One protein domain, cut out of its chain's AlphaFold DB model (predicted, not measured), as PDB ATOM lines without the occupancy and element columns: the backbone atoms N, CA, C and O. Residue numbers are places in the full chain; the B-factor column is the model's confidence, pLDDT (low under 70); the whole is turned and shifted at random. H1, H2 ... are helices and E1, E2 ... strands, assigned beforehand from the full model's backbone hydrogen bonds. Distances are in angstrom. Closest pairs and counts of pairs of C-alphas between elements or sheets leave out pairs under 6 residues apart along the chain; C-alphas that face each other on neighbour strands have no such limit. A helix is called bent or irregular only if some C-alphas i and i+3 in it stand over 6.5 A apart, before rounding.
ATOM      1  N   ASN A   7     -30.513  43.624 -43.956       95.94
ATOM      2  CA  ASN A   7     -30.830  42.202 -43.973       95.94
ATOM      3  C   ASN A   7     -31.895  41.900 -42.921       95.94
ATOM      4  O   ASN A   7     -31.716  42.217 -41.749       95.94
ATOM      5  N   LEU A   8     -33.010  41.296 -43.333       97.38
ATOM      6  CA  LEU A   8     -34.091  40.917 -42.423       97.38
ATOM      7  C   LEU A   8     -33.624  39.806 -41.472       97.38
ATOM      8  O   LEU A   8     -33.126  38.775 -41.927       97.38
ATOM      9  N   LEU A   9     -33.831  40.002 -40.171       97.25
ATOM     10  CA  LEU A   9     -33.618  38.967 -39.163       97.25
ATOM     11  C   LEU A   9     -34.842  38.038 -39.096       97.25
ATOM     12  O   LEU A   9     -35.970  38.490 -39.313       97.25
ATOM     13  N   PRO A  10     -34.659  36.741 -38.788       94.88
ATOM     14  CA  PRO A  10     -35.748  35.760 -38.810       94.88
ATOM     15  C   PRO A  10     -36.737  35.908 -37.645       94.88
ATOM     16  O   PRO A  10     -37.761  35.228 -37.621       94.88
ATOM     17  N   VAL A  11     -36.437  36.784 -36.687       95.19
ATOM     18  CA  VAL A  11     -37.232  37.023 -35.483       95.19
ATOM     19  C   VAL A  11     -37.914  38.388 -35.590       95.19
ATOM     20  O   VAL A  11     -37.242  39.374 -35.916       95.19
ATOM     21  N   PRO A  12     -39.232  38.482 -35.329       97.00
ATOM     22  CA  PRO A  12     -39.915  39.771 -35.284       97.00
ATOM     23  C   PRO A  12     -39.401  40.636 -34.126       97.00
ATOM     24  O   PRO A  12     -38.722  40.159 -33.225       97.00
ATOM     25  N   LEU A  13     -39.728  41.923 -34.131       97.31
ATOM     26  CA  LEU A  13     -39.420  42.816 -33.012       97.31
ATOM     27  C   LEU A  13     -40.188  42.353 -31.759       97.31
ATOM     28  O   LEU A  13     -41.423  42.347 -31.807       97.31
ATOM     29  N   PRO A  14     -39.514  41.999 -30.643       96.88
ATOM     30  CA  PRO A  14     -40.217  41.705 -29.402       96.88
ATOM     31  C   PRO A  14     -41.029  42.933 -28.954       96.88
ATOM     32  O   PRO A  14     -40.486  44.042 -28.926       96.88
ATOM     33  N   PRO A  15     -42.315  42.778 -28.598       94.12
ATOM     34  CA  PRO A  15     -43.209  43.909 -28.342       94.12
ATOM     35  C   PRO A  15     -42.791  44.759 -27.133       94.12
ATOM     36  O   PRO A  15     -43.009  45.967 -27.141       94.12
ATOM     37  N   MET A  16     -42.150  44.150 -26.133       93.38
ATOM     38  CA  MET A  16     -41.607  44.826 -24.949       93.38
ATOM     39  C   MET A  16     -40.281  45.560 -25.214       93.38
ATOM     40  O   MET A  16     -39.883  46.421 -24.432       93.38
ATOM     41  N   LEU A  17     -39.580  45.241 -26.310       94.94
ATOM     42  CA  LEU A  17     -38.209  45.705 -26.529       94.94
ATOM     43  C   LEU A  17     -38.072  47.238 -26.606       94.94
ATOM     44  O   LEU A  17     -37.149  47.756 -25.980       94.94
ATOM     45  N   PRO A  18     -38.952  47.994 -27.299       93.69
ATOM     46  CA  PRO A  18     -38.831  49.454 -27.349       93.69
ATOM     47  C   PRO A  18     -38.891  50.119 -25.966       93.69
ATOM     48  O   PRO A  18     -38.162  51.077 -25.719       93.69
ATOM     49  N   GLU A  19     -39.728  49.597 -25.064       90.75
ATOM     50  CA  GLU A  19     -39.840  50.097 -23.690       90.75
ATOM     51  C   GLU A  19     -38.614  49.708 -22.856       90.75
ATOM     52  O   GLU A  19     -38.041  50.567 -22.189       90.75
ATOM     53  N   MET A  20     -38.152  48.457 -22.963       91.19
ATOM     54  CA  MET A  20     -36.944  47.978 -22.270       91.19
ATOM     55  C   MET A  20     -35.682  48.759 -22.672       91.19
ATOM     56  O   MET A  20     -34.801  48.985 -21.845       91.19
ATOM     57  N   VAL A  21     -35.595  49.186 -23.936       91.81
ATOM     58  CA  VAL A  21     -34.509  50.032 -24.463       91.81
ATOM     59  C   VAL A  21     -34.670  51.503 -24.044       91.81
ATOM     60  O   VAL A  21     -33.693  52.250 -24.020       91.81
ATOM     61  N   GLY A  22     -35.883  51.930 -23.684       88.81
ATOM     62  CA  GLY A  22     -36.176  53.309 -23.298       88.81
ATOM     63  C   GLY A  22     -36.335  54.257 -24.488       88.81
ATOM     64  O   GLY A  22     -35.955  55.425 -24.399       88.81
ATOM     65  N   ILE A  23     -36.881  53.777 -25.612       85.88
ATOM     66  CA  ILE A  23     -37.182  54.632 -26.767       85.88
ATOM     67  C   ILE A  23     -38.335  55.575 -26.410       85.88
ATOM     68  O   ILE A  23     -39.499  55.183 -26.390       85.88
ATOM     69  N   VAL A  24     -38.002  56.836 -26.144       72.06
ATOM     70  CA  VAL A  24     -38.973  57.885 -25.783       72.06
ATOM     71  C   VAL A  24     -39.587  58.593 -26.992       72.06
ATOM     72  O   VAL A  24     -40.646  59.206 -26.887       72.06
ATOM     73  N   ALA A  25     -38.926  58.528 -28.149       73.31
ATOM     74  CA  ALA A  25     -39.371  59.205 -29.358       73.31
ATOM     75  C   ALA A  25     -40.450  58.399 -30.103       73.31
ATOM     76  O   ALA A  25     -40.440  57.166 -30.117       73.31
ATOM     77  N   ASP A  26     -41.343  59.088 -30.819       81.44
ATOM     78  CA  ASP A  26     -42.330  58.465 -31.722       81.44
ATOM     79  C   ASP A  26     -41.715  58.031 -33.071       81.44
ATOM     80  O   ASP A  26     -42.360  57.965 -34.116       81.44
ATOM     81  N   SER A  27     -40.409  57.765 -33.065       89.69
ATOM     82  CA  SER A  27     -39.651  57.333 -34.233       89.69
ATOM     83  C   SER A  27     -40.079  55.928 -34.629       89.69
ATOM     84  O   SER A  27     -40.123  55.023 -33.789       89.69
ATOM     85  N   ARG A  28     -40.378  55.726 -35.918       94.25
ATOM     86  CA  ARG A  28     -40.737  54.407 -36.458       94.25
ATOM     87  C   ARG A  28     -39.571  53.432 -36.347       94.25
ATOM     88  O   ARG A  28     -39.783  52.266 -36.014       94.25
ATOM     89  N   TYR A  29     -38.370  53.907 -36.653       96.69
ATOM     90  CA  TYR A  29     -37.155  53.114 -36.651       96.69
ATOM     91  C   TYR A  29     -36.215  53.563 -35.540       96.69
ATOM     92  O   TYR A  29     -35.994  54.757 -35.346       96.69
ATOM     93  N   PHE A  30     -35.611  52.595 -34.867       97.31
ATOM     94  CA  PHE A  30     -34.444  52.801 -34.014       97.31
ATOM     95  C   PHE A  30     -33.434  51.689 -34.281       97.31
ATOM     96  O   PHE A  30     -33.797  50.641 -34.814       97.31
ATOM     97  N   ALA A  31     -32.175  51.916 -33.937       97.81
ATOM     98  CA  ALA A  31     -31.135  50.909 -33.995       97.81
ATOM     99  C   ALA A  31     -30.492  50.681 -32.633       97.81
ATOM    100  O   ALA A  31     -30.492  51.574 -31.790       97.81
ATOM    101  N   MET A  32     -29.934  49.488 -32.448       97.88
ATOM    102  CA  MET A  32     -29.205  49.056 -31.262       97.88
ATOM    103  C   MET A  32     -27.833  48.514 -31.653       97.88
ATOM    104  O   MET A  32     -27.690  47.822 -32.666       97.88
ATOM    105  N   PHE A  33     -26.840  48.804 -30.825       97.69
ATOM    106  CA  PHE A  33     -25.458  48.355 -30.972       97.69
ATOM    107  C   PHE A  33     -24.734  48.472 -29.624       97.69
ATOM    108  O   PHE A  33     -25.276  49.007 -28.656       97.69
ATOM    109  N   TYR A  34     -23.501  47.990 -29.554       96.88
ATOM    110  CA  TYR A  34     -22.626  48.132 -28.401       96.88
ATOM    111  C   TYR A  34     -21.506  49.120 -28.717       96.88
ATOM    112  O   TYR A  34     -20.846  49.016 -29.747       96.88
ATOM    113  N   MET A  35     -21.286  50.099 -27.845       92.31
ATOM    114  CA  MET A  35     -20.214  51.079 -28.009       92.31
ATOM    115  C   MET A  35     -19.808  51.650 -26.654       92.31
ATOM    116  O   MET A  35     -20.663  51.988 -25.840       92.31
ATOM    117  N   GLY A  36     -18.500  51.795 -26.417       84.19
ATOM    118  CA  GLY A  36     -17.985  52.460 -25.215       84.19
ATOM    119  C   GLY A  36     -18.417  51.778 -23.915       84.19
ATOM    120  O   GLY A  36     -18.822  52.446 -22.964       84.19
ATOM    121  N   SER A  37     -18.382  50.447 -23.902       86.06
ATOM    122  CA  SER A  37     -18.834  49.607 -22.789       86.06
ATOM    123  C   SER A  37     -20.319  49.725 -22.433       86.06
ATOM    124  O   SER A  37     -20.714  49.551 -21.273       86.06
ATOM    125  N   LYS A  38     -21.157  50.078 -23.418       91.00
ATOM    126  CA  LYS A  38     -22.599  50.273 -23.249       91.00
ATOM    127  C   LYS A  38     -23.396  49.717 -24.419       91.00
ATOM    128  O   LYS A  38     -23.116  50.015 -25.580       91.00
ATOM    129  N   ALA A  39     -24.470  49.003 -24.090       95.62
ATOM    130  CA  ALA A  39     -25.570  48.818 -25.020       95.62
ATOM    131  C   ALA A  39     -26.219  50.184 -25.284       95.62
ATOM    132  O   ALA A  39     -26.554  50.923 -24.355       95.62
ATOM    133  N   THR A  40     -26.324  50.536 -26.559       95.88
ATOM    134  CA  THR A  40     -26.645  51.881 -27.029       95.88
ATOM    135  C   THR A  40     -27.727  51.802 -28.090       95.88
ATOM    136  O   THR A  40     -27.714  50.905 -28.935       95.88
ATOM    137  N   TRP A  41     -28.669  52.739 -28.051       96.25
ATOM    138  CA  TRP A  41     -29.680  52.912 -29.081       96.25
ATOM    139  C   TRP A  41     -29.593  54.297 -29.714       96.25
ATOM    140  O   TRP A  41     -29.229  55.272 -29.058       96.25
ATOM    141  N   THR A  42     -29.983  54.395 -30.981       95.62
ATOM    142  CA  THR A  42     -30.235  55.674 -31.655       95.62
ATOM    143  C   THR A  42     -31.433  55.562 -32.581       95.62
ATOM    144  O   THR A  42     -31.691  54.505 -33.146       95.62
ATOM    145  N   ASP A  43     -32.162  56.651 -32.773       95.31
ATOM    146  CA  ASP A  43     -33.172  56.762 -33.828       95.31
ATOM    147  C   ASP A  43     -32.739  57.728 -34.946       95.31
ATOM    148  O   ASP A  43     -33.539  58.045 -35.819       95.31
ATOM    149  N   GLY A  44     -31.485  58.200 -34.943       93.06
ATOM    150  CA  GLY A  44     -30.969  59.250 -35.834       93.06
ATOM    151  C   GLY A  44     -31.075  60.670 -35.256       93.06
ATOM    152  O   GLY A  44     -30.537  61.619 -35.818       93.06
ATOM    153  N   ARG A  45     -31.744  60.857 -34.116       90.19
ATOM    154  CA  ARG A  45     -31.791  62.142 -33.393       90.19
ATOM    155  C   ARG A  45     -31.440  61.994 -31.931       90.19
ATOM    156  O   ARG A  45     -30.629  62.752 -31.409       90.19
ATOM    157  N   GLY A  46     -32.100  61.049 -31.285       88.50
ATOM    158  CA  GLY A  46     -31.809  60.600 -29.944       88.50
ATOM    159  C   GLY A  46     -30.678  59.583 -29.956       88.50
ATOM    160  O   GLY A  46     -30.515  58.800 -30.897       88.50
ATOM    161  N   LEU A  47     -29.911  59.603 -28.877       91.19
ATOM    162  CA  LEU A  47     -28.933  58.590 -28.524       91.19
ATOM    163  C   LEU A  47     -29.104  58.325 -27.032       91.19
ATOM    164  O   LEU A  47     -29.172  59.269 -26.242       91.19
ATOM    165  N   GLY A  48     -29.160  57.059 -26.647       91.12
ATOM    166  CA  GLY A  48     -29.269  56.664 -25.251       91.12
ATOM    167  C   GLY A  48     -28.596  55.329 -25.001       91.12
ATOM    168  O   GLY A  48     -28.314  54.574 -25.929       91.12
ATOM    169  N   THR A  49     -28.333  55.037 -23.734       92.94
ATOM    170  CA  THR A  49     -27.849  53.726 -23.306       92.94
ATOM    171  C   THR A  49     -28.965  52.963 -22.620       92.94
ATOM    172  O   THR A  49     -29.902  53.553 -22.081       92.94
ATOM    173  N   PHE A  50     -28.862  51.644 -22.635       92.19
ATOM    174  CA  PHE A  50     -29.804  50.758 -21.971       92.19
ATOM    175  C   PHE A  50     -29.070  49.579 -21.346       92.19
ATOM    176  O   PHE A  50     -27.847  49.451 -21.446       92.19
ATOM    177  N   SER A  51     -29.823  48.736 -20.648       90.50
ATOM    178  CA  SER A  51     -29.256  47.620 -19.910       90.50
ATOM    179  C   SER A  51     -28.575  46.589 -20.816       90.50
ATOM    180  O   SER A  51     -29.201  46.020 -21.717       90.50
ATOM    181  N   TYR A  52     -27.294  46.305 -20.550       91.19
ATOM    182  CA  TYR A  52     -26.570  45.266 -21.278       91.19
ATOM    183  C   TYR A  52     -27.080  43.887 -20.857       91.19
ATOM    184  O   TYR A  52     -27.506  43.102 -21.700       91.19
ATOM    185  N   TYR A  53     -27.111  43.617 -19.551       87.38
ATOM    186  CA  TYR A  53     -27.442  42.289 -19.024       87.38
ATOM    187  C   TYR A  53     -28.941  41.962 -19.010       87.38
ATOM    188  O   TYR A  53     -29.297  40.785 -19.035       87.38
ATOM    189  N   ALA A  54     -29.839  42.954 -18.959       87.06
ATOM    190  CA  ALA A  54     -31.284  42.697 -18.980       87.06
ATOM    191  C   ALA A  54     -31.878  42.671 -20.391       87.06
ATOM    192  O   ALA A  54     -32.974  42.144 -20.572       87.06
ATOM    193  N   VAL A  55     -31.198  43.262 -21.378       91.94
ATOM    194  CA  VAL A  55     -31.772  43.462 -22.716       91.94
ATOM    195  C   VAL A  55     -30.812  43.016 -23.805       91.94
ATOM    196  O   VAL A  55     -31.135  42.098 -24.553       91.94
ATOM    197  N   TYR A  56     -29.637  43.643 -23.896       94.94
ATOM    198  CA  TYR A  56     -28.742  43.454 -25.036       94.94
ATOM    199  C   TYR A  56     -28.211  42.023 -25.130       94.94
ATOM    200  O   TYR A  56     -28.461  41.349 -26.124       94.94
ATOM    201  N   GLU A  57     -27.555  41.533 -24.076       92.69
ATOM    202  CA  GLU A  57     -26.999  40.179 -24.019       92.69
ATOM    203  C   GLU A  57     -28.093  39.102 -24.160       92.69
ATOM    204  O   GLU A  57     -27.955  38.246 -25.040       92.69
ATOM    205  N   PRO A  58     -29.223  39.145 -23.415       92.44
ATOM    206  CA  PRO A  58     -30.318  38.195 -23.604       92.44
ATOM    207  C   PRO A  58     -30.872  38.146 -25.026       92.44
ATOM    208  O   PRO A  58     -31.293  37.076 -25.457       92.44
ATOM    209  N   LEU A  59     -30.883  39.272 -25.748       95.50
ATOM    210  CA  LEU A  59     -31.352  39.347 -27.128       95.50
ATOM    211  C   LEU A  59     -30.308  38.795 -28.108       95.50
ATOM    212  O   LEU A  59     -30.625  37.916 -28.911       95.50
ATOM    213  N   THR A  60     -29.071  39.296 -28.055       95.81
ATOM    214  CA  THR A  60     -28.028  38.970 -29.041       95.81
ATOM    215  C   THR A  60     -27.456  37.570 -28.860       95.81
ATOM    216  O   THR A  60     -27.029  36.958 -29.835       95.81
ATOM    217  N   GLU A  61     -27.467  37.035 -27.637       94.38
ATOM    218  CA  GLU A  61     -27.002  35.675 -27.347       94.38
ATOM    219  C   GLU A  61     -28.120  34.620 -27.386       94.38
ATOM    220  O   GLU A  61     -27.851  33.427 -27.205       94.38
ATOM    221  N   HIS A  62     -29.376  35.014 -27.626       95.00
ATOM    222  CA  HIS A  62     -30.483  34.061 -27.661       95.00
ATOM    223  C   HIS A  62     -30.342  33.074 -28.828       95.00
ATOM    224  O   HIS A  62     -30.050  33.513 -29.940       95.00
ATOM    225  N   PRO A  63     -30.685  31.777 -28.666       95.50
ATOM    226  CA  PRO A  63     -30.771  30.841 -29.788       95.50
ATOM    227  C   PRO A  63     -31.612  31.334 -30.970       95.50
ATOM    228  O   PRO A  63     -31.356  30.961 -32.102       95.50
ATOM    229  N   ALA A  64     -32.604  32.186 -30.718       96.31
ATOM    230  CA  ALA A  64     -33.460  32.747 -31.760       96.31
ATOM    231  C   ALA A  64     -32.711  33.686 -32.731       96.31
ATOM    232  O   ALA A  64     -33.169  33.883 -33.851       96.31
ATOM    233  N   LEU A  65     -31.580  34.266 -32.313       96.75
ATOM    234  CA  LEU A  65     -30.877  35.323 -33.051       96.75
ATOM    235  C   LEU A  65     -29.370  35.101 -33.190       96.75
ATOM    236  O   LEU A  65     -28.800  35.495 -34.201       96.75
ATOM    237  N   ALA A  66     -28.711  34.483 -32.211       97.12
ATOM    238  CA  ALA A  66     -27.253  34.493 -32.094       97.12
ATOM    239  C   ALA A  66     -26.528  33.930 -33.326       97.12
ATOM    240  O   ALA A  66     -25.494  34.457 -33.724       97.12
ATOM    241  N   LEU A  67     -27.067  32.882 -33.958       96.62
ATOM    242  CA  LEU A  67     -26.466  32.310 -35.167       96.62
ATOM    243  C   LEU A  67     -26.616  33.234 -36.382       96.62
ATOM    244  O   LEU A  67     -25.718  33.290 -37.212       96.62
ATOM    245  N   ASP A  68     -27.735  33.951 -36.492       97.00
ATOM    246  CA  ASP A  68     -27.973  34.908 -37.577       97.00
ATOM    247  C   ASP A  68     -27.244  36.240 -37.338       97.00
ATOM    248  O   ASP A  68     -26.957  36.951 -38.297       97.00
ATOM    249  N   LEU A  69     -26.907  36.563 -36.085       97.50
ATOM    250  CA  LEU A  69     -26.120  37.741 -35.717       97.50
ATOM    251  C   LEU A  69     -24.600  37.516 -35.766       97.50
ATOM    252  O   LEU A  69     -23.873  38.492 -35.906       97.50
ATOM    253  N   GLU A  70     -24.118  36.268 -35.701       96.00
ATOM    254  CA  GLU A  70     -22.683  35.924 -35.687       96.00
ATOM    255  C   GLU A  70     -21.836  36.662 -36.745       96.00
ATOM    256  O   GLU A  70     -20.758  37.148 -36.395       96.00
ATOM    257  N   PRO A  71     -22.264  36.788 -38.019       96.25
ATOM    258  CA  PRO A  71     -21.428  37.411 -39.044       96.25
ATOM    259  C   PRO A  71     -21.253  38.925 -38.867       96.25
ATOM    260  O   PRO A  71     -20.448  39.531 -39.575       96.25
ATOM    261  N   TYR A  72     -22.027  39.547 -37.976       97.06
ATOM    262  CA  TYR A  72     -22.129  40.992 -37.845       97.06
ATOM    263  C   TYR A  72     -21.441  41.475 -36.575       97.06
ATOM    264  O   TYR A  72     -21.750  41.049 -35.463       97.06
ATOM    265  N   HIS A  73     -20.533  42.435 -36.729       96.56
ATOM    266  CA  HIS A  73     -19.864  43.025 -35.583       96.56
ATOM    267  C   HIS A  73     -20.661  44.219 -35.041       96.56
ATOM    268  O   HIS A  73     -20.552  45.346 -35.529       96.56
ATOM    269  N   LEU A  74     -21.462  43.945 -34.008       97.00
ATOM    270  CA  LEU A  74     -22.302  44.922 -33.306       97.00
ATOM    271  C   LEU A  74     -21.534  45.773 -32.275       97.00
ATOM    272  O   LEU A  74     -22.163  46.454 -31.470       97.00
ATOM    273  N   GLY A  75     -20.198  45.728 -32.299       95.06
ATOM    274  CA  GLY A  75     -19.299  46.421 -31.374       95.06
ATOM    275  C   GLY A  75     -18.852  45.565 -30.188       95.06
ATOM    276  O   GLY A  75     -19.409  44.500 -29.913       95.06
ATOM    277  N   SER A  76     -17.794  46.013 -29.519       92.38
ATOM    278  CA  SER A  76     -17.222  45.406 -28.313       92.38
ATOM    279  C   SER A  76     -16.609  46.490 -27.417       92.38
ATOM    280  O   SER A  76     -16.744  47.685 -27.687       92.38
ATOM    281  N   ASP A  77     -15.961  46.098 -26.318       90.56
ATOM    282  CA  ASP A  77     -15.206  47.049 -25.490       90.56
ATOM    283  C   ASP A  77     -13.975  47.608 -26.220       90.56
ATOM    284  O   ASP A  77     -13.560  48.735 -25.948       90.56
ATOM    285  N   ASP A  78     -13.424  46.843 -27.166       91.31
ATOM    286  CA  ASP A  78     -12.187  47.172 -27.877       91.31
ATOM    287  C   ASP A  78     -12.433  47.752 -29.280       91.31
ATOM    288  O   ASP A  78     -11.569  48.433 -29.836       91.31
ATOM    289  N   GLU A  79     -13.604  47.494 -29.868       93.19
ATOM    290  CA  GLU A  79     -13.898  47.797 -31.270       93.19
ATOM    291  C   GLU A  79     -15.257  48.492 -31.441       93.19
ATOM    292  O   GLU A  79     -16.268  48.132 -30.833       93.19
ATOM    293  N   PHE A  80     -15.282  49.504 -32.314       94.12
ATOM    294  CA  PHE A  80     -16.516  50.185 -32.703       94.12
ATOM    295  C   PHE A  80     -17.424  49.267 -33.535       94.12
ATOM    296  O   PHE A  80     -16.924  48.461 -34.324       94.12
ATOM    297  N   PRO A  81     -18.757  49.427 -33.434       96.31
ATOM    298  CA  PRO A  81     -19.686  48.651 -34.239       96.31
ATOM    299  C   PRO A  81     -19.481  48.937 -35.728       96.31
ATOM    300  O   PRO A  81     -19.450  50.088 -36.163       96.31
ATOM    301  N   THR A  82     -19.396  47.878 -36.531       97.12
ATOM    302  CA  THR A  82     -19.502  47.992 -37.996       97.12
ATOM    303  C   THR A  82     -20.925  47.742 -38.473       97.12
ATOM    304  O   THR A  82     -21.267  48.114 -39.593       97.12
ATOM    305  N   HIS A  83     -21.768  47.166 -37.612       98.12
ATOM    306  CA  HIS A  83     -23.167  46.867 -37.875       98.12
ATOM    307  C   HIS A  83     -24.053  47.290 -36.703       98.12
ATOM    308  O   HIS A  83     -23.599  47.392 -35.565       98.12
ATOM    309  N   ALA A  84     -25.338  47.486 -36.982       98.19
ATOM    310  CA  ALA A  84     -26.355  47.709 -35.961       98.19
ATOM    311  C   ALA A  84     -27.631  46.923 -36.277       98.19
ATOM    312  O   ALA A  84     -27.959  46.684 -37.444       98.19
ATOM    313  N   ILE A  85     -28.365  46.550 -35.228       98.38
ATOM    314  CA  ILE A  85     -29.702  45.962 -35.345       98.38
ATOM    315  C   ILE A  85     -30.693  47.107 -35.522       98.38
ATOM    316  O   ILE A  85     -30.746  47.975 -34.663       98.38
ATOM    317  N   VAL A  86     -31.487  47.113 -36.590       98.19
ATOM    318  CA  VAL A  86     -32.539  48.108 -36.850       98.19
ATOM    319  C   VAL A  86     -33.906  47.506 -36.553       98.19
ATOM    320  O   VAL A  86     -34.249  46.445 -37.068       98.19
ATOM    321  N   CYS A  87     -34.721  48.204 -35.777       97.94
ATOM    322  CA  CYS A  87     -36.057  47.789 -35.373       97.94
ATOM    323  C   CYS A  87     -37.115  48.674 -36.048       97.94
ATOM    324  O   CYS A  87     -37.091  49.892 -35.888       97.94
ATOM    325  N   ASP A  88     -38.056  48.073 -36.780       97.00
ATOM    326  CA  ASP A  88     -39.243  48.737 -37.335       97.00
ATOM    327  C   ASP A  88     -40.427  48.538 -36.384       97.00
ATOM    328  O   ASP A  88     -41.010  47.451 -36.324       97.00
ATOM    329  N   ARG A  89     -40.795  49.590 -35.646       95.50
ATOM    330  CA  ARG A  89     -41.904  49.556 -34.678       95.50
ATOM    331  C   ARG A  89     -43.274  49.448 -35.337       95.50
ATOM    332  O   ARG A  89     -44.201  48.964 -34.697       95.50
ATOM    333  N   LEU A  90     -43.413  49.890 -36.588       94.81
ATOM    334  CA  LEU A  90     -44.694  49.837 -37.293       94.81
ATOM    335  C   LEU A  90     -44.964  48.433 -37.838       94.81
ATOM    336  O   LEU A  90     -46.076  47.928 -37.739       94.81
ATOM    337  N   GLU A  91     -43.941  47.808 -38.418       96.00
ATOM    338  CA  GLU A  91     -44.058  46.485 -39.045       96.00
ATOM    339  C   GLU A  91     -43.739  45.329 -38.089       96.00
ATOM    340  O   GLU A  91     -43.945  44.172 -38.451       96.00
ATOM    341  N   GLY A  92     -43.199  45.622 -36.903       96.44
ATOM    342  CA  GLY A  92     -42.775  44.613 -35.934       96.44
ATOM    343  C   GLY A  92     -41.614  43.756 -36.445       96.44
ATOM    344  O   GLY A  92     -41.590  42.548 -36.212       96.44
ATOM    345  N   LYS A  93     -40.665  44.349 -37.178       97.81
ATOM    346  CA  LYS A  93     -39.550  43.632 -37.829       97.81
ATOM    347  C   LYS A  93     -38.205  44.090 -37.293       97.81
ATOM    348  O   LYS A  93     -38.050  45.246 -36.902       97.81
ATOM    349  N   MET A  94     -37.227  43.192 -37.337       98.31
ATOM    350  CA  MET A  94     -35.833  43.522 -37.064       98.31
ATOM    351  C   MET A  94     -34.967  43.242 -38.284       98.31
ATOM    352  O   MET A  94     -35.196  42.295 -39.034       98.31
ATOM    353  N   TYR A  95     -33.957  44.075 -38.462       98.25
ATOM    354  CA  TYR A  95     -32.979  43.997 -39.528       98.25
ATOM    355  C   TYR A  95     -31.583  44.158 -38.938       98.25
ATOM    356  O   TYR A  95     -31.424  44.630 -37.816       98.25
ATOM    357  N   VAL A  96     -30.568  43.829 -39.715       98.06
ATOM    358  CA  VAL A  96     -29.177  44.182 -39.442       98.06
ATOM    359  C   VAL A  96     -28.593  44.844 -40.680       98.06
ATOM    360  O   VAL A  96     -28.900  44.447 -41.805       98.06
ATOM    361  N   GLY A  97     -27.791  45.882 -40.487       97.38
ATOM    362  CA  GLY A  97     -27.178  46.611 -41.591       97.38
ATOM    363  C   GLY A  97     -25.849  47.233 -41.208       97.38
ATOM    364  O   GLY A  97     -25.524  47.340 -40.025       97.38
ATOM    365  N   ASP A  98     -25.106  47.654 -42.230       97.12
ATOM    366  CA  ASP A  98     -23.858  48.399 -42.079       97.12
ATOM    367  C   ASP A  98     -24.108  49.703 -41.313       97.12
ATOM    368  O   ASP A  98     -24.969  50.503 -41.692       97.12
ATOM    369  N   TYR A  99     -23.333  49.944 -40.258       95.19
ATOM    370  CA  TYR A  99     -23.544  51.057 -39.332       95.19
ATOM    371  C   TYR A  99     -23.659  52.431 -40.033       95.19
ATOM    372  O   TYR A  99     -24.639  53.138 -39.780       95.19
ATOM    373  N   PRO A 100     -22.784  52.805 -40.997       93.81
ATOM    374  CA  PRO A 100     -22.912  54.087 -41.701       93.81
ATOM    375  C   PRO A 100     -24.185  54.213 -42.551       93.81
ATOM    376  O   PRO A 100     -24.692  55.317 -42.754       93.81
ATOM    377  N   GLU A 101     -24.699  53.104 -43.084       95.00
ATOM    378  CA  GLU A 101     -25.943  53.096 -43.859       95.00
ATOM    379  C   GLU A 101     -27.168  53.134 -42.949       95.00
ATOM    380  O   GLU A 101     -28.141  53.819 -43.269       95.00
ATOM    381  N   VAL A 102     -27.097  52.472 -41.792       96.62
ATOM    382  CA  VAL A 102     -28.111  52.561 -40.739       96.62
ATOM    383  C   VAL A 102     -28.245  53.999 -40.240       96.62
ATOM    384  O   VAL A 102     -29.360  54.510 -40.199       96.62
ATOM    385  N   GLU A 103     -27.146  54.693 -39.936       93.88
ATOM    386  CA  GLU A 103     -27.205  56.102 -39.514       93.88
ATOM    387  C   GLU A 103     -27.881  56.992 -40.563       93.88
ATOM    388  O   GLU A 103     -28.777  57.774 -40.241       93.88
ATOM    389  N   LYS A 104     -27.499  56.862 -41.840       93.50
ATOM    390  CA  LYS A 104     -28.142  57.615 -42.930       93.50
ATOM    391  C   LYS A 104     -29.634  57.307 -43.014       93.50
ATOM    392  O   LYS A 104     -30.435  58.232 -43.126       93.50
ATOM    393  N   PHE A 105     -29.998  56.028 -42.957       94.94
ATOM    394  CA  PHE A 105     -31.384  55.575 -43.009       94.94
ATOM    395  C   PHE A 105     -32.220  56.175 -41.873       94.94
ATOM    396  O   PHE A 105     -33.289  56.738 -42.122       94.94
ATOM    397  N   LEU A 106     -31.712  56.113 -40.642       94.62
ATOM    398  CA  LEU A 106     -32.380  56.657 -39.465       94.62
ATOM    399  C   LEU A 106     -32.510  58.180 -39.530       94.62
ATOM    400  O   LEU A 106     -33.556  58.711 -39.179       94.62
ATOM    401  N   ASN A 107     -31.507  58.894 -40.042       91.50
ATOM    402  CA  ASN A 107     -31.572  60.349 -40.197       91.50
ATOM    403  C   ASN A 107     -32.682  60.800 -41.163       91.50
ATOM    404  O   ASN A 107     -33.318  61.830 -40.934       91.50
ATOM    405  N   ILE A 108     -32.945  60.030 -42.226       91.62
ATOM    406  CA  ILE A 108     -33.942  60.368 -43.260       91.62
ATOM    407  C   ILE A 108     -35.384  60.241 -42.745       91.62
ATOM    408  O   ILE A 108     -36.280  60.886 -43.290       91.62
ATOM    409  N   GLN A 109     -35.636  59.446 -41.698       91.12
ATOM    410  CA  GLN A 109     -37.002  59.229 -41.199       91.12
ATOM    411  C   GLN A 109     -37.624  60.489 -40.575       91.12
ATOM    412  O   GLN A 109     -38.838  60.558 -40.382       91.12
ATOM    413  N   HIS A 110     -36.796  61.476 -40.240       89.38
ATOM    414  CA  HIS A 110     -37.203  62.618 -39.445       89.38
ATOM    415  C   HIS A 110     -37.574  63.841 -40.296       89.38
ATOM    416  O   HIS A 110     -36.810  64.226 -41.184       89.38
ATOM    417  N   PRO A 111     -38.685  64.544 -39.990       85.00
ATOM    418  CA  PRO A 111     -38.971  65.847 -40.598       85.00
ATOM    419  C   PRO A 111     -37.922  66.870 -40.144       85.00
ATOM    420  O   PRO A 111     -37.428  66.705 -39.041       85.00
ATOM    421  N   LEU A 143     -30.775  52.666 -17.639       76.75
ATOM    422  CA  LEU A 143     -29.786  53.153 -18.607       76.75
ATOM    423  C   LEU A 143     -28.519  52.282 -18.698       76.75
ATOM    424  O   LEU A 143     -27.549  52.675 -19.350       76.75
ATOM    425  N   GLY A 144     -28.480  51.123 -18.032       73.19
ATOM    426  CA  GLY A 144     -27.305  50.249 -18.009       73.19
ATOM    427  C   GLY A 144     -26.140  50.812 -17.187       73.19
ATOM    428  O   GLY A 144     -24.969  50.496 -17.425       73.19
ATOM    429  N   MET A 145     -26.417  51.696 -16.225       75.00
ATOM    430  CA  MET A 145     -25.428  52.228 -15.290       75.00
ATOM    431  C   MET A 145     -25.466  51.436 -13.977       75.00
ATOM    432  O   MET A 145     -26.527  51.157 -13.428       75.00
ATOM    433  N   PHE A 146     -24.284  51.076 -13.467       68.75
ATOM    434  CA  PHE A 146     -24.102  50.330 -12.212       68.75
ATOM    435  C   PHE A 146     -24.783  48.950 -12.137       68.75
ATOM    436  O   PHE A 146     -25.016  48.450 -11.039       68.75
ATOM    437  N   GLU A 147     -25.048  48.296 -13.271       68.88
ATOM    438  CA  GLU A 147     -25.754  47.001 -13.325       68.88
ATOM    439  C   GLU A 147     -25.121  45.929 -12.425       68.88
ATOM    440  O   GLU A 147     -25.818  45.232 -11.689       68.88
ATOM    441  N   LEU A 148     -23.785  45.864 -12.408       67.44
ATOM    442  CA  LEU A 148     -23.020  44.915 -11.593       67.44
ATOM    443  C   LEU A 148     -23.063  45.213 -10.083       67.44
ATOM    444  O   LEU A 148     -22.776  44.326  -9.283       67.44
ATOM    445  N   LEU A 149     -23.395  46.444  -9.683       66.00
ATOM    446  CA  LEU A 149     -23.407  46.873  -8.278       66.00
ATOM    447  C   LEU A 149     -24.820  46.910  -7.692       66.00
ATOM    448  O   LEU A 149     -25.013  46.552  -6.532       66.00
ATOM    449  N   ALA A 150     -25.798  47.358  -8.477       65.31
ATOM    450  CA  ALA A 150     -27.159  47.602  -8.011       65.31
ATOM    451  C   ALA A 150     -28.131  46.459  -8.362       65.31
ATOM    452  O   ALA A 150     -29.230  46.399  -7.808       65.31
ATOM    453  N   GLY A 151     -27.737  45.546  -9.259       66.31
ATOM    454  CA  GLY A 151     -28.600  44.485  -9.777       66.31
ATOM    455  C   GLY A 151     -29.822  45.023 -10.530       66.31
ATOM    456  O   GLY A 151     -29.952  46.223 -10.759       66.31
ATOM    457  N   HIS A 152     -30.733  44.124 -10.903       71.19
ATOM    458  CA  HIS A 152     -31.999  44.479 -11.550       71.19
ATOM    459  C   HIS A 152     -33.103  44.705 -10.514       71.19
ATOM    460  O   HIS A 152     -33.251  43.915  -9.570       71.19
ATOM    461  N   ASN A 153     -33.919  45.741 -10.710       75.19
ATOM    462  CA  ASN A 153     -35.138  45.922  -9.925       75.19
ATOM    463  C   ASN A 153     -36.194  44.850 -10.282       75.19
ATOM    464  O   ASN A 153     -36.017  44.048 -11.201       75.19
ATOM    465  N   GLN A 154     -37.294  44.785  -9.524       77.81
ATOM    466  CA  GLN A 154     -38.294  43.724  -9.705       77.81
ATOM    467  C   GLN A 154     -38.983  43.774 -11.078       77.81
ATOM    468  O   GLN A 154     -39.241  42.719 -11.651       77.81
ATOM    469  N   GLN A 155     -39.240  44.974 -11.603       78.75
ATOM    470  CA  GLN A 155     -39.843  45.163 -12.922       78.75
ATOM    471  C   GLN A 155     -38.895  44.669 -14.025       78.75
ATOM    472  O   GLN A 155     -39.284  43.834 -14.832       78.75
ATOM    473  N   GLN A 156     -37.621  45.064 -13.984       76.19
ATOM    474  CA  GLN A 156     -36.605  44.619 -14.948       76.19
ATOM    475  C   GLN A 156     -36.427  43.096 -14.953       76.19
ATOM    476  O   GLN A 156     -36.220  42.491 -15.999       76.19
ATOM    477  N   LYS A 157     -36.532  42.444 -13.786       82.50
ATOM    478  CA  LYS A 157     -36.512  40.973 -13.710       82.50
ATOM    479  C   LYS A 157     -37.712  40.345 -14.417       82.50
ATOM    480  O   LYS A 157     -37.555  39.294 -15.027       82.50
ATOM    481  N   GLN A 158     -38.895  40.948 -14.303       85.50
ATOM    482  CA  GLN A 158     -40.100  40.464 -14.979       85.50
ATOM    483  C   GLN A 158     -39.990  40.657 -16.491       85.50
ATOM    484  O   GLN A 158     -40.199  39.698 -17.225       85.50
ATOM    485  N   GLU A 159     -39.571  41.843 -16.934       85.50
ATOM    486  CA  GLU A 159     -39.337  42.164 -18.348       85.50
ATOM    487  C   GLU A 159     -38.293  41.227 -18.973       85.50
ATOM    488  O   GLU A 159     -38.501  40.703 -20.063       85.50
ATOM    489  N   LEU A 160     -37.206  40.925 -18.252       86.31
ATOM    490  CA  LEU A 160     -36.193  39.955 -18.679       86.31
ATOM    491  C   LEU A 160     -36.775  38.544 -18.862       86.31
ATOM    492  O   LEU A 160     -36.475  37.865 -19.846       86.31
ATOM    493  N   VAL A 161     -37.597  38.085 -17.915       88.75
ATOM    494  CA  VAL A 161     -38.262  36.774 -18.001       88.75
ATOM    495  C   VAL A 161     -39.247  36.747 -19.167       88.75
ATOM    496  O   VAL A 161     -39.303  35.756 -19.896       88.75
ATOM    497  N   GLU A 162     -39.992  37.829 -19.378       92.06
ATOM    498  CA  GLU A 162     -40.945  37.957 -20.476       92.06
ATOM    499  C   GLU A 162     -40.244  37.953 -21.838       92.06
ATOM    500  O   GLU A 162     -40.638  37.190 -22.719       92.06
ATOM    501  N   LEU A 163     -39.164  38.727 -21.989       94.19
ATOM    502  CA  LEU A 163     -38.332  38.738 -23.192       94.19
ATOM    503  C   LEU A 163     -37.768  37.342 -23.478       94.19
ATOM    504  O   LEU A 163     -37.872  36.856 -24.602       94.19
ATOM    505  N   GLY A 164     -37.228  36.669 -22.458       92.12
ATOM    506  CA  GLY A 164     -36.719  35.303 -22.584       92.12
ATOM    507  C   GLY A 164     -37.794  34.316 -23.040       92.12
ATOM    508  O   GLY A 164     -37.587  33.588 -24.006       92.12
ATOM    509  N   HIS A 165     -38.971  34.331 -22.409       92.94
ATOM    510  CA  HIS A 165     -40.090  33.475 -22.812       92.94
ATOM    511  C   HIS A 165     -40.589  33.775 -24.223       92.94
ATOM    512  O   HIS A 165     -40.911  32.853 -24.971       92.94
ATOM    513  N   TRP A 166     -40.656  35.050 -24.595       95.75
ATOM    514  CA  TRP A 166     -41.064  35.457 -25.931       95.75
ATOM    515  C   TRP A 166     -40.065  34.975 -26.992       95.75
ATOM    516  O   TRP A 166     -40.471  34.460 -28.034       95.75
ATOM    517  N   LEU A 167     -38.762  35.076 -26.711       95.00
ATOM    518  CA  LEU A 167     -37.702  34.593 -27.595       95.00
ATOM    519  C   LEU A 167     -37.664  33.059 -27.670       95.00
ATOM    520  O   LEU A 167     -37.424  32.511 -28.745       95.00
ATOM    521  N   ASP A 168     -37.938  32.356 -26.567       94.12
ATOM    522  CA  ASP A 168     -38.046  30.892 -26.539       94.12
ATOM    523  C   ASP A 168     -39.152  30.394 -27.490       94.12
ATOM    524  O   ASP A 168     -38.978  29.370 -28.148       94.12
ATOM    525  N   GLN A 169     -40.255  31.141 -27.646       94.69
ATOM    526  CA  GLN A 169     -41.329  30.810 -28.603       94.69
ATOM    527  C   GLN A 169     -40.886  30.886 -30.071       94.69
ATOM    528  O   GLN A 169     -41.543  30.310 -30.936       94.69
ATOM    529  N   GLN A 170     -39.778  31.573 -30.360       95.62
ATOM    530  CA  GLN A 170     -39.210  31.674 -31.707       95.62
ATOM    531  C   GLN A 170     -38.255  30.511 -32.019       95.62
ATOM    532  O   GLN A 170     -37.816  30.355 -33.160       95.62
ATOM    533  N   VAL A 171     -37.912  29.685 -31.024       94.38
ATOM    534  CA  VAL A 171     -37.005  28.548 -31.200       94.38
ATOM    535  C   VAL A 171     -37.767  27.374 -31.806       94.38
ATOM    536  O   VAL A 171     -38.575  26.718 -31.153       94.38
ATOM    537  N   THR A 172     -37.481  27.091 -33.075       94.94
ATOM    538  CA  THR A 172     -38.098  25.999 -33.837       94.94
ATOM    539  C   THR A 172     -37.172  24.791 -33.961       94.94
ATOM    540  O   THR A 172     -35.960  24.877 -33.752       94.94
TER     541      THR A 172
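What this domain is: This is residues 7 to 111 and 143 to 172 of the 205 residues of an uncharacterized protein of Oscillatoria nigro-viridis PCC 7112 (UniProt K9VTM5). A strongly twisted sheet of six strands makes the core, with H4 over one face, H1 and H2 over the other, and the longest helix, H6, packed side by side on H2, away from the sheet. These are three layers, with helices on both faces of the sheet: H4, the sheet, then H2; short H3 only grazes the sheet, and H5 is farthest out. The 135 printed residues hold six named helices and six named strands, in the order E1 H1 E2 E3 E4 H2 H3 E5 E6 H4 H5 H6, in a mixed class. The antiparallel sheet runs E1 E6 E5 E2 E3 E4. The whole is compact and rounded, with a radius of gyration of the C-alphas of 14.0 A and spans of 38 by 35 by 31 A.

How they stand to each other: Edge strand E1, residues 7 to 12, is antiparallel to E6, residues 93 to 98, with N 9 and O 94 at 2.9 A. E6 forms a hairpin with E5, residues 83 to 88, with N 86 and O 95 at 2.8 A. E5 is antiparallel to E2, residues 29 to 35, with N 32 and O 85 at 2.8 A. E2, E3, residues 38 to 42, and E4, residues 47 to 50, form a meander, each strand the antiparallel neighbour of the one before; N 33 and O 40 are 3.0 A apart, N 41 and O 48 2.8 A. H4, residues 99 to 108, is on the sheet over E5 and E2, at a height of 8.7 A; its closest C-alphas to E5 are those of Tyr 99 and His 83, 4.5 A. On the opposite face, H2, residues 52 to 60, has a height of 8.9 A and is irregular, with C-alphas 54 and 57 7.1 A apart. H1, residues 17 to 21, on the same face as H2, only just touches it, with 3 pairs of C-alphas within 8 A, the closest Met 20 and Val 55, 6.9 A. H6, residues 154 to 168, is not on the sheet but touches H2, a shallow tilt of 7 degrees, the same way; their closest C-alphas are Leu 160 and Ala 54, 5.6 A. H3, residues 66 to 69, only grazes the sheet, with residues 68 to 69. H5, residues 147 to 150, is close to but not clearly touching H2, the C-alphas of Glu 147 and Tyr 53 being 7.6 A apart. Each O i to N i+4 pair is within hydrogen-bond range in H1, H4 and H6, and 3 of 5 in H2; H3 and H5 are too short for such a pair.

Where its parts are: E1 begins at C-alpha 7, (-30.830, 42.202, -43.973). E2 spans 19.1 A, E5 16.2 A, E6 16.9 A and H4 14.5 A. H6 spans 21.2 A, from (-38.294, 43.724, -9.705) to (-38.046, 30.892, -26.539).

The domain as a whole: The C-alphas of Pro 111 and Leu 149, the two farthest apart, are 40.6 A apart. Residues 112 to 142 are cut out, with 27.0 A between C-alphas 111 and 143. Of the links that are printed whole, H3 to E5 is long, with 13 residues. Residues 146 to 151 have pLDDT under 70.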